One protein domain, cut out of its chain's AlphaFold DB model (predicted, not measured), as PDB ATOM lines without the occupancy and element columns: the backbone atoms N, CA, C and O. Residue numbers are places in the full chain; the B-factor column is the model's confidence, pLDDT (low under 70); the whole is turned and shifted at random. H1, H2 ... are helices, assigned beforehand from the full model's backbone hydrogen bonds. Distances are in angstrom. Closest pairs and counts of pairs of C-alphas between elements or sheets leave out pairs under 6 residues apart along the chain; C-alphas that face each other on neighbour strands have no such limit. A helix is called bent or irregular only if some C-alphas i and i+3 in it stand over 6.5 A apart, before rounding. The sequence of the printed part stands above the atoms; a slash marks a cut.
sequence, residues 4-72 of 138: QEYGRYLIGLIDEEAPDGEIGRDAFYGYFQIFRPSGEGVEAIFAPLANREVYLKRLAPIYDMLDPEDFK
ATOM      1  N   GLN A   4    -124.852 -11.323  32.903       90.81
ATOM      2  CA  GLN A   4    -125.426 -10.286  33.756       90.81
ATOM      3  C   GLN A   4    -125.757 -10.846  35.143       90.81
ATOM      4  O   GLN A   4    -125.508 -10.192  36.153       90.81
ATOM      5  N   GLU A   5    -126.274 -12.072  35.205       90.94
ATOM      6  CA  GLU A   5    -126.469 -12.814  36.451       90.94
ATOM      7  C   GLU A   5    -125.139 -13.028  37.183       90.94
ATOM      8  O   GLU A   5    -125.059 -12.796  38.389       90.94
ATOM      9  N   TYR A   6    -124.084 -13.405  36.455       90.25
ATOM     10  CA  TYR A   6    -122.756 -13.597  37.032       90.25
ATOM     11  C   TYR A   6    -122.138 -12.285  37.521       90.25
ATOM     12  O   TYR A   6    -121.610 -12.231  38.627       90.25
ATOM     13  N   GLY A   7    -122.253 -11.204  36.751       89.31
ATOM     14  CA  GLY A   7    -121.761  -9.898  37.182       89.31
ATOM     15  C   GLY A   7    -122.430  -9.411  38.466       89.31
ATOM     16  O   GLY A   7    -121.739  -9.012  39.398       89.31
ATOM     17  N   ARG A   8    -123.760  -9.525  38.565       89.00
ATOM     18  CA  ARG A   8    -124.495  -9.174  39.795       89.00
ATOM     19  C   ARG A   8    -124.104 -10.053  40.977       89.00
ATOM     20  O   ARG A   8    -124.009  -9.552  42.093       89.00
ATOM     21  N   TYR A   9    -123.857 -11.341  40.734       90.62
ATOM     22  CA  TYR A   9    -123.333 -12.241  41.755       90.62
ATOM     23  C   TYR A   9    -121.991 -11.742  42.311       90.62
ATOM     24  O   TYR A   9    -121.840 -11.658  43.525       90.62
ATOM     25  N   LEU A  10    -121.049 -11.360  41.441       89.19
ATOM     26  CA  LEU A  10    -119.732 -10.869  41.858       89.19
ATOM     27  C   LEU A  10    -119.797  -9.531  42.600       89.19
ATOM     28  O   LEU A  10    -119.101  -9.362  43.595       89.19
ATOM     29  N   ILE A  11    -120.653  -8.609  42.160       87.00
ATOM     30  CA  ILE A  11    -120.903  -7.332  42.850       87.00
ATOM     31  C   ILE A  11    -121.393  -7.579  44.281       87.00
ATOM     32  O   ILE A  11    -120.896  -6.974  45.227       87.00
ATOM     33  N   GLY A  12    -122.299  -8.546  44.456       85.69
ATOM     34  CA  GLY A  12    -122.786  -8.942  45.775       85.69
ATOM     35  C   GLY A  12    -121.712  -9.527  46.702       85.69
ATOM     36  O   GLY A  12    -121.928  -9.560  47.909       85.69
ATOM     37  N   LEU A  13    -120.561  -9.972  46.180       85.38
ATOM     38  CA  LEU A  13    -119.438 -10.430  47.010       85.38
ATOM     39  C   LEU A  13    -118.642  -9.273  47.627       85.38
ATOM     40  O   LEU A  13    -117.941  -9.498  48.611       85.38
ATOM     41  N   ILE A  14    -118.726  -8.068  47.055       78.81
ATOM     42  CA  ILE A  14    -117.920  -6.902  47.458       78.81
ATOM     43  C   ILE A  14    -118.724  -5.777  48.097       78.81
ATOM     44  O   ILE A  14    -118.156  -4.734  48.397       78.81
ATOM     45  N   ASP A  15    -120.019  -6.003  48.329       75.19
ATOM     46  CA  ASP A  15    -120.947  -5.011  48.888       75.19
ATOM     47  C   ASP A  15    -120.926  -3.672  48.122       75.19
ATOM     48  O   ASP A  15    -121.130  -2.599  48.687       75.19
ATOM     49  N   GLU A  16    -120.652  -3.729  46.814       75.44
ATOM     50  CA  GLU A  16    -120.743  -2.574  45.923       75.44
ATOM     51  C   GLU A  16    -122.142  -2.487  45.303       75.44
ATOM     52  O   GLU A  16    -122.834  -3.488  45.104       75.44
ATOM     53  N   GLU A  17    -122.572  -1.272  44.967       74.19
ATOM     54  CA  GLU A  17    -123.800  -1.081  44.202       74.19
ATOM     55  C   GLU A  17    -123.583  -1.512  42.750       74.19
ATOM     56  O   GLU A  17    -122.571  -1.196  42.120       74.19
ATOM     57  N   ALA A  18    -124.554  -2.242  42.198       71.06
ATOM     58  CA  ALA A  18    -124.480  -2.626  40.801       71.06
ATOM     59  C   ALA A  18    -124.580  -1.384  39.905       71.06
ATOM     60  O   ALA A  18    -125.445  -0.542  40.145       71.06
ATOM     61  N   PRO A  19    -123.736  -1.268  38.864       70.88
ATOM     62  CA  PRO A  19    -123.786  -0.124  37.973       70.88
ATOM     63  C   PRO A  19    -125.129  -0.074  37.239       70.88
ATOM     64  O   PRO A  19    -125.696  -1.108  36.870       70.88
ATOM     65  N   ASP A  20    -125.598   1.142  36.968       71.25
ATOM     66  CA  ASP A  20    -126.751   1.374  36.104       71.25
ATOM     67  C   ASP A  20    -126.393   0.980  34.659       71.25
ATOM     68  O   ASP A  20    -125.807   1.761  33.909       71.25
ATOM     69  N   GLY A  21    -126.717  -0.253  34.258       78.62
ATOM     70  CA  GLY A  21    -126.520  -0.727  32.885       78.62
ATOM     71  C   GLY A  21    -126.083  -2.186  32.762       78.62
ATOM     72  O   GLY A  21    -126.205  -2.986  33.689       78.62
ATOM     73  N   GLU A  22    -125.604  -2.544  31.569       83.62
ATOM     74  CA  GLU A  22    -125.037  -3.867  31.306       83.62
ATOM     75  C   GLU A  22    -123.621  -3.977  31.874       83.62
ATOM     76  O   GLU A  22    -122.763  -3.131  31.631       83.62
ATOM     77  N   ILE A  23    -123.350  -5.075  32.579       83.25
ATOM     78  CA  ILE A  23    -122.017  -5.368  33.102       83.25
ATOM     79  C   ILE A  23    -121.149  -5.898  31.958       83.25
ATOM     80  O   ILE A  23    -121.414  -6.978  31.417       83.25
ATOM     81  N   GLY A  24    -120.135  -5.121  31.575       80.56
ATOM     82  CA  GLY A  24    -119.146  -5.482  30.560       80.56
ATOM     83  C   GLY A  24    -118.212  -6.609  31.013       80.56
ATOM     84  O   GLY A  24    -118.037  -6.862  32.203       80.56
ATOM     85  N   ARG A  25    -117.598  -7.320  30.057       77.94
ATOM     86  CA  ARG A  25    -116.664  -8.427  30.366       77.94
ATOM     87  C   ARG A  25    -115.371  -7.940  31.021       77.94
ATOM     88  O   ARG A  25    -114.752  -8.672  31.785       77.94
ATOM     89  N   ASP A  26    -114.966  -6.725  30.686       77.12
ATOM     90  CA  ASP A  26    -113.829  -5.999  31.243       77.12
ATOM     91  C   ASP A  26    -113.986  -5.738  32.747       77.12
ATOM     92  O   ASP A  26    -113.003  -5.825  33.483       77.12
ATOM     93  N   ALA A  27    -115.222  -5.554  33.225       74.81
ATOM     94  CA  ALA A  27    -115.509  -5.392  34.648       74.81
ATOM     95  C   ALA A  27    -115.107  -6.624  35.481       74.81
ATOM     96  O   ALA A  27    -114.771  -6.499  36.656       74.81
ATOM     97  N   PHE A  28    -115.073  -7.825  34.888       78.00
ATOM     98  CA  PHE A  28    -114.816  -9.054  35.643       78.00
ATOM     99  C   PHE A  28    -113.371  -9.229  36.107       78.00
ATOM    100  O   PHE A  28    -113.124  -9.943  37.079       78.00
ATOM    101  N   TYR A  29    -112.409  -8.587  35.441       70.81
ATOM    102  CA  TYR A  29    -110.995  -8.735  35.790       70.81
ATOM    103  C   TYR A  29    -110.673  -8.149  37.175       70.81
ATOM    104  O   TYR A  29    -109.797  -8.656  37.879       70.81
ATOM    105  N   GLY A  30    -111.407  -7.111  37.585       77.44
ATOM    106  CA  GLY A  30    -111.228  -6.449  38.876       77.44
ATOM    107  C   GLY A  30    -111.565  -7.339  40.073       77.44
ATOM    108  O   GLY A  30    -110.879  -7.263  41.085       77.44
ATOM    109  N   TYR A  31    -112.540  -8.247  39.971       84.31
ATOM    110  CA  TYR A  31    -113.008  -8.999  41.146       84.31
ATOM    111  C   TYR A  31    -111.962  -9.945  41.727       84.31
ATOM    112  O   TYR A  31    -111.941 -10.152  42.929       84.31
ATOM    113  N   PHE A  32    -111.036 -10.484  40.932       85.62
ATOM    114  CA  PHE A  32    -109.955 -11.319  41.476       85.62
ATOM    115  C   PHE A  32    -109.003 -10.523  42.380       85.62
ATOM    116  O   PHE A  32    -108.325 -11.072  43.247       85.62
ATOM    117  N   GLN A  33    -108.933  -9.211  42.180       81.50
ATOM    118  CA  GLN A  33    -107.989  -8.338  42.856       81.50
ATOM    119  C   GLN A  33    -108.346  -8.063  44.320       81.50
ATOM    120  O   GLN A  33    -107.451  -7.758  45.107       81.50
ATOM    121  N   ILE A  34    -109.620  -8.203  44.689       83.38
ATOM    122  CA  ILE A  34    -110.114  -7.940  46.051       83.38
ATOM    123  C   ILE A  34    -109.564  -8.940  47.067       83.38
ATOM    124  O   ILE A  34    -109.419  -8.624  48.239       83.38
ATOM    125  N   PHE A  35    -109.225 -10.144  46.602       87.69
ATOM    126  CA  PHE A  35    -108.732 -11.229  47.442       87.69
ATOM    127  C   PHE A  35    -107.218 -11.157  47.658       87.69
ATOM    128  O   PHE A  35    -106.627 -12.059  48.243       87.69
ATOM    129  N   ARG A  36    -106.539 -10.114  47.168       87.94
ATOM    130  CA  ARG A  36    -105.105  -9.934  47.423       87.94
ATOM    131  C   ARG A  36    -104.856  -9.562  48.895       87.94
ATOM    132  O   ARG A  36    -105.667  -8.856  49.486       87.94
ATOM    133  N   PRO A  37    -103.705  -9.952  49.467       88.19
ATOM    134  CA  PRO A  37    -102.657 -10.769  48.849       88.19
ATOM    135  C   PRO A  37    -102.885 -12.285  48.952       88.19
ATOM    136  O   PRO A  37    -102.283 -13.025  48.185       88.19
ATOM    137  N   SER A  38    -103.714 -12.766  49.882       87.81
ATOM    138  CA  SER A  38    -103.761 -14.192  50.252       87.81
ATOM    139  C   SER A  38    -104.546 -15.085  49.290       87.81
ATOM    140  O   SER A  38    -104.329 -16.291  49.266       87.81
ATOM    141  N   GLY A  39    -105.474 -14.518  48.522       89.44
ATOM    142  CA  GLY A  39    -106.459 -15.270  47.749       89.44
ATOM    143  C   GLY A  39    -107.575 -15.877  48.600       89.44
ATOM    144  O   GLY A  39    -108.390 -16.626  48.070       89.44
ATOM    145  N   GLU A  40    -107.628 -15.590  49.902       90.62
ATOM    146  CA  GLU A  40    -108.638 -16.150  50.804       90.62
ATOM    147  C   GLU A  40    -110.044 -15.703  50.387       90.62
ATOM    148  O   GLU A  40    -110.313 -14.508  50.318       90.62
ATOM    149  N   GLY A  41    -110.938 -16.655  50.102       90.38
ATOM    150  CA  GLY A  41    -112.307 -16.389  49.654       90.38
ATOM    151  C   GLY A  41    -112.477 -16.307  48.135       90.38
ATOM    152  O   GLY A  41    -113.607 -16.187  47.654       90.38
ATOM    153  N   VAL A  42    -111.397 -16.424  47.351       90.94
ATOM    154  CA  VAL A  42    -111.464 -16.340  45.883       90.94
ATOM    155  C   VAL A  42    -112.295 -17.456  45.246       90.94
ATOM    156  O   VAL A  42    -112.847 -17.295  44.158       90.94
ATOM    157  N   GLU A  43    -112.444 -18.593  45.923       91.62
ATOM    158  CA  GLU A  43    -113.309 -19.689  45.502       91.62
ATOM    159  C   GLU A  43    -114.774 -19.264  45.339       91.62
ATOM    160  O   GLU A  43    -115.481 -19.843  44.508       91.62
ATOM    161  N   ALA A  44    -115.211 -18.222  46.060       91.69
ATOM    162  CA  ALA A  44    -116.552 -17.669  45.938       91.69
ATOM    163  C   ALA A  44    -116.810 -17.151  44.518       91.69
ATOM    164  O   ALA A  44    -117.853 -17.463  43.956       91.69
ATOM    165  N   ILE A  45    -115.838 -16.488  43.872       90.75
ATOM    166  CA  ILE A  45    -115.973 -16.029  42.474       90.75
ATOM    167  C   ILE A  45    -116.422 -17.177  41.568       90.75
ATOM    168  O   ILE A  45    -117.283 -17.014  40.706       90.75
ATOM    169  N   PHE A  46    -115.834 -18.356  41.755       91.00
ATOM    170  CA  PHE A  46    -116.053 -19.484  40.864       91.00
ATOM    171  C   PHE A  46    -117.254 -20.346  41.246       91.00
ATOM    172  O   PHE A  46    -117.659 -21.171  40.430       91.00
ATOM    173  N   ALA A  47    -117.839 -20.182  42.437       91.69
ATOM    174  CA  ALA A  47    -118.898 -21.051  42.951       91.69
ATOM    175  C   ALA A  47    -120.061 -21.307  41.964       91.69
ATOM    176  O   ALA A  47    -120.497 -22.460  41.869       91.69
ATOM    177  N   PRO A  48    -120.536 -20.318  41.174       91.19
ATOM    178  CA  PRO A  48    -121.623 -20.539  40.223       91.19
ATOM    179  C   PRO A  48    -121.213 -21.203  38.897       91.19
ATOM    180  O   PRO A  48    -122.075 -21.494  38.065       91.19
ATOM    181  N   LEU A  49    -119.915 -21.417  38.658       88.75
ATOM    182  CA  LEU A  49    -119.393 -21.940  37.397       88.75
ATOM    183  C   LEU A  49    -119.286 -23.470  37.423       88.75
ATOM    184  O   LEU A  49    -118.811 -24.068  38.385       88.75
ATOM    185  N   ALA A  50    -119.640 -24.117  36.309       89.44
ATOM    186  CA  ALA A  50    -119.586 -25.579  36.188       89.44
ATOM    187  C   ALA A  50    -118.160 -26.160  36.303       89.44
ATOM    188  O   ALA A  50    -117.994 -27.282  36.767       89.44
ATOM    189  N   ASN A  51    -117.137 -25.393  35.910       89.38
ATOM    190  CA  ASN A  51    -115.727 -25.808  35.912       89.38
ATOM    191  C   ASN A  51    -114.907 -25.100  37.006       89.38
ATOM    192  O   ASN A  51    -113.725 -24.807  36.805       89.38
ATOM    193  N   ARG A  52    -115.531 -24.762  38.140       90.88
ATOM    194  CA  ARG A  52    -114.937 -23.919  39.192       90.88
ATOM    195  C   ARG A  52    -113.568 -24.401  39.676       90.88
ATOM    196  O   ARG A  52    -112.658 -23.594  39.818       90.88
ATOM    197  N   GLU A  53    -113.373 -25.708  39.834       93.00
ATOM    198  CA  GLU A  53    -112.120 -26.302  40.310       93.00
ATOM    199  C   GLU A  53    -110.981 -26.107  39.303       93.00
ATOM    200  O   GLU A  53    -109.830 -25.912  39.692       93.00
ATOM    201  N   VAL A  54    -111.292 -26.123  38.002       93.38
ATOM    202  CA  VAL A  54    -110.303 -25.896  36.939       93.38
ATOM    203  C   VAL A  54    -109.818 -24.452  36.971       93.38
ATOM    204  O   VAL A  54    -108.616 -24.209  36.850       93.38
ATOM    205  N   TYR A  55    -110.733 -23.499  37.146       89.81
ATOM    206  CA  TYR A  55    -110.380 -22.085  37.230       89.81
ATOM    207  C   TYR A  55    -109.636 -21.761  38.525       89.81
ATOM    208  O   TYR A  55    -108.579 -21.134  38.470       89.81
ATOM    209  N   LEU A  56    -110.110 -22.275  39.662       90.31
ATOM    210  CA  LEU A  56    -109.454 -22.086  40.953       90.31
ATOM    211  C   LEU A  56    -108.023 -22.633  40.943       90.31
ATOM    212  O   LEU A  56    -107.098 -21.940  41.356       90.31
ATOM    213  N   LYS A  57    -107.805 -23.828  40.375       91.00
ATOM    214  CA  LYS A  57    -106.465 -24.423  40.241       91.00
ATOM    215  C   LYS A  57    -105.509 -23.568  39.401       91.00
ATOM    216  O   LYS A  57    -104.305 -23.604  39.631       91.00
ATOM    217  N   ARG A  58    -106.023 -22.831  38.412       89.69
ATOM    218  CA  ARG A  58    -105.215 -21.917  37.587       89.69
ATOM    219  C   ARG A  58    -104.896 -20.614  38.311       89.69
ATOM    220  O   ARG A  58    -103.824 -20.066  38.089       89.69
ATOM    221  N   LEU A  59    -105.816 -20.126  39.140       87.62
ATOM    222  CA  LEU A  59    -105.687 -18.834  39.805       87.62
ATOM    223  C   LEU A  59    -104.898 -18.915  41.120       87.62
ATOM    224  O   LEU A  59    -104.117 -18.016  41.399       87.62
ATOM    225  N   ALA A  60    -105.049 -19.985  41.905       87.31
ATOM    226  CA  ALA A  60    -104.403 -20.118  43.217       87.31
ATOM    227  C   ALA A  60    -102.879 -19.842  43.211       87.31
ATOM    228  O   ALA A  60    -102.434 -19.054  44.046       87.31
ATOM    229  N   PRO A  61    -102.084 -20.344  42.237       87.81
ATOM    230  CA  PRO A  61    -100.646 -20.062  42.191       87.81
ATOM    231  C   PRO A  61    -100.294 -18.572  42.049       87.81
ATOM    232  O   PRO A  61     -99.191 -18.164  42.406       87.81
ATOM    233  N   ILE A  62    -101.213 -17.751  41.525       88.31
ATOM    234  CA  ILE A  62    -101.020 -16.303  41.390       88.31
ATOM    235  C   ILE A  62    -101.038 -15.630  42.764       88.31
ATOM    236  O   ILE A  62    -100.284 -14.689  42.963       88.31
ATOM    237  N   TYR A  63    -101.839 -16.097  43.726       89.31
ATOM    238  CA  TYR A  63    -101.822 -15.543  45.087       89.31
ATOM    239  C   TYR A  63    -100.613 -16.032  45.886       89.31
ATOM    240  O   TYR A  63     -99.978 -15.240  46.582       89.31
ATOM    241  N   ASP A  64    -100.208 -17.295  45.706       86.38
ATOM    242  CA  ASP A  64     -98.996 -17.850  46.333       86.38
ATOM    243  C   ASP A  64     -97.744 -17.036  45.987       86.38
ATOM    244  O   ASP A  64     -96.806 -16.922  46.790       86.38
ATOM    245  N   MET A  65     -97.738 -16.449  44.789       85.50
ATOM    246  CA  MET A  65     -96.646 -15.627  44.312       85.50
ATOM    247  C   MET A  65     -96.662 -14.205  44.876       85.50
ATOM    248  O   MET A  65     -95.669 -13.545  44.648       85.50
ATOM    249  N   LEU A  66     -97.692 -13.701  45.573       88.06
ATOM    250  CA  LEU A  66     -97.779 -12.293  46.026       88.06
ATOM    251  C   LEU A  66     -97.144 -12.045  47.388       88.06
ATOM    252  O   LEU A  66     -97.423 -12.784  48.329       88.06
ATOM    253  N   ASP A  67     -96.332 -10.996  47.531       86.62
ATOM    254  CA  ASP A  67     -95.727 -10.657  48.823       86.62
ATOM    255  C   ASP A  67     -96.741  -9.915  49.698       86.62
ATOM    256  O   ASP A  67     -97.125  -8.805  49.336       86.62
ATOM    257  N   PRO A  68     -97.191 -10.463  50.843       87.00
ATOM    258  CA  PRO A  68     -98.129  -9.753  51.704       87.00
ATOM    259  C   PRO A  68     -97.586  -8.420  52.231       87.00
ATOM    260  O   PRO A  68     -98.380  -7.543  52.562       87.00
ATOM    261  N   GLU A  69     -96.260  -8.246  52.306       85.62
ATOM    262  CA  GLU A  69     -95.658  -6.979  52.732       85.62
ATOM    263  C   GLU A  69     -95.893  -5.849  51.721       85.62
ATOM    264  O   GLU A  69     -96.066  -4.705  52.138       85.62
ATOM    265  N   ASP A  70     -96.002  -6.156  50.421       84.62
ATOM    266  CA  ASP A  70     -96.295  -5.159  49.379       84.62
ATOM    267  C   ASP A  70     -97.693  -4.534  49.548       84.62
ATOM    268  O   ASP A  70     -97.993  -3.499  48.959       84.62
ATOM    269  N   PHE A  71     -98.555  -5.142  50.371       86.38
ATOM    270  CA  PHE A  71     -99.921  -4.691  50.645       86.38
ATOM    271  C   PHE A  71    -100.067  -4.042  52.030       86.38
ATOM    272  O   PHE A  71    -101.183  -3.761  52.464       86.38
ATOM    273  N   LYS A  72     -98.956  -3.783  52.735       82.19
ATOM    274  CA  LYS A  72     -98.948  -3.052  54.010       82.19
ATOM    275  C   LYS A  72     -98.551  -1.593  53.784       82.19
ATOM    276  O   LYS A  72     -97.377  -1.280  53.622       82.19
TER     277      LYS A  72
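Overview. This is residues 4 to 72 of the 138 residues of an uncharacterized protein of Paenibacillus tianmuensis (UniProt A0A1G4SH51). Three helices, H1, H2 and the short H3, gather with few contacts; from H3 the longest helix, H4, runs away to one side, and short H5 lies beyond H4's end. The long loop of residues 14 to 27 lies at the end opposite H5. The printed part has 69 residues with five named helices, H1 to H5 in chain order, and no named strand: all helix. It is only just compact, close to loose, with a radius of gyration of the C-alphas of 12.9 A and spans of 37 by 30 by 18 A.

Arrangement. Start with H1, residues 4 to 13, and H2, residues 28 to 35: they are close but not clearly touching, with C-alphas 10 and 31 closest at 7.0 A, and run the same way at a shallow tilt of 18 degrees. At H3, residues 43 to 46, C-alpha 45 is 6.4 A from C-alpha 10 of H1; H1 and H3 only just touch, with 3 pairs of C-alphas within 8 A. H4, residues 52 to 64, touches H3 with residues 52 to 56 alone, the closest C-alphas being 46 and 52 at 4.9 A. H5, residues 68 to 71, touches no helix. Every O i to N i+4 pair is within hydrogen-bond range in H1, but 0 of 4 in H2, where 2 of 5 O i to N i+3 pairs are, and 6 of 9 in H4; H3 and H5 are too short for such a pair.

Along the chain. Find C-alpha 4 at (-125.426, -10.286, 33.756); from there H1 runs 14.5 A. H2 spans 13.5 A and H3 5.4 A. H4 begins at (-114.937, -23.919, 39.192) and spans 18.5 A; it is only just irregular, C-alphas 58 and 61 being 6.7 A apart. H5 spans 5.5 A, ending at (-99.921, -4.691, 50.645).

Size, cuts and confidence. The C-alphas farthest apart, Gly 21 and Glu 69, are 37.2 A apart. The link from H1 to H2 is long. The printed part has no cut, and no printed residue is under 70 in pLDDT.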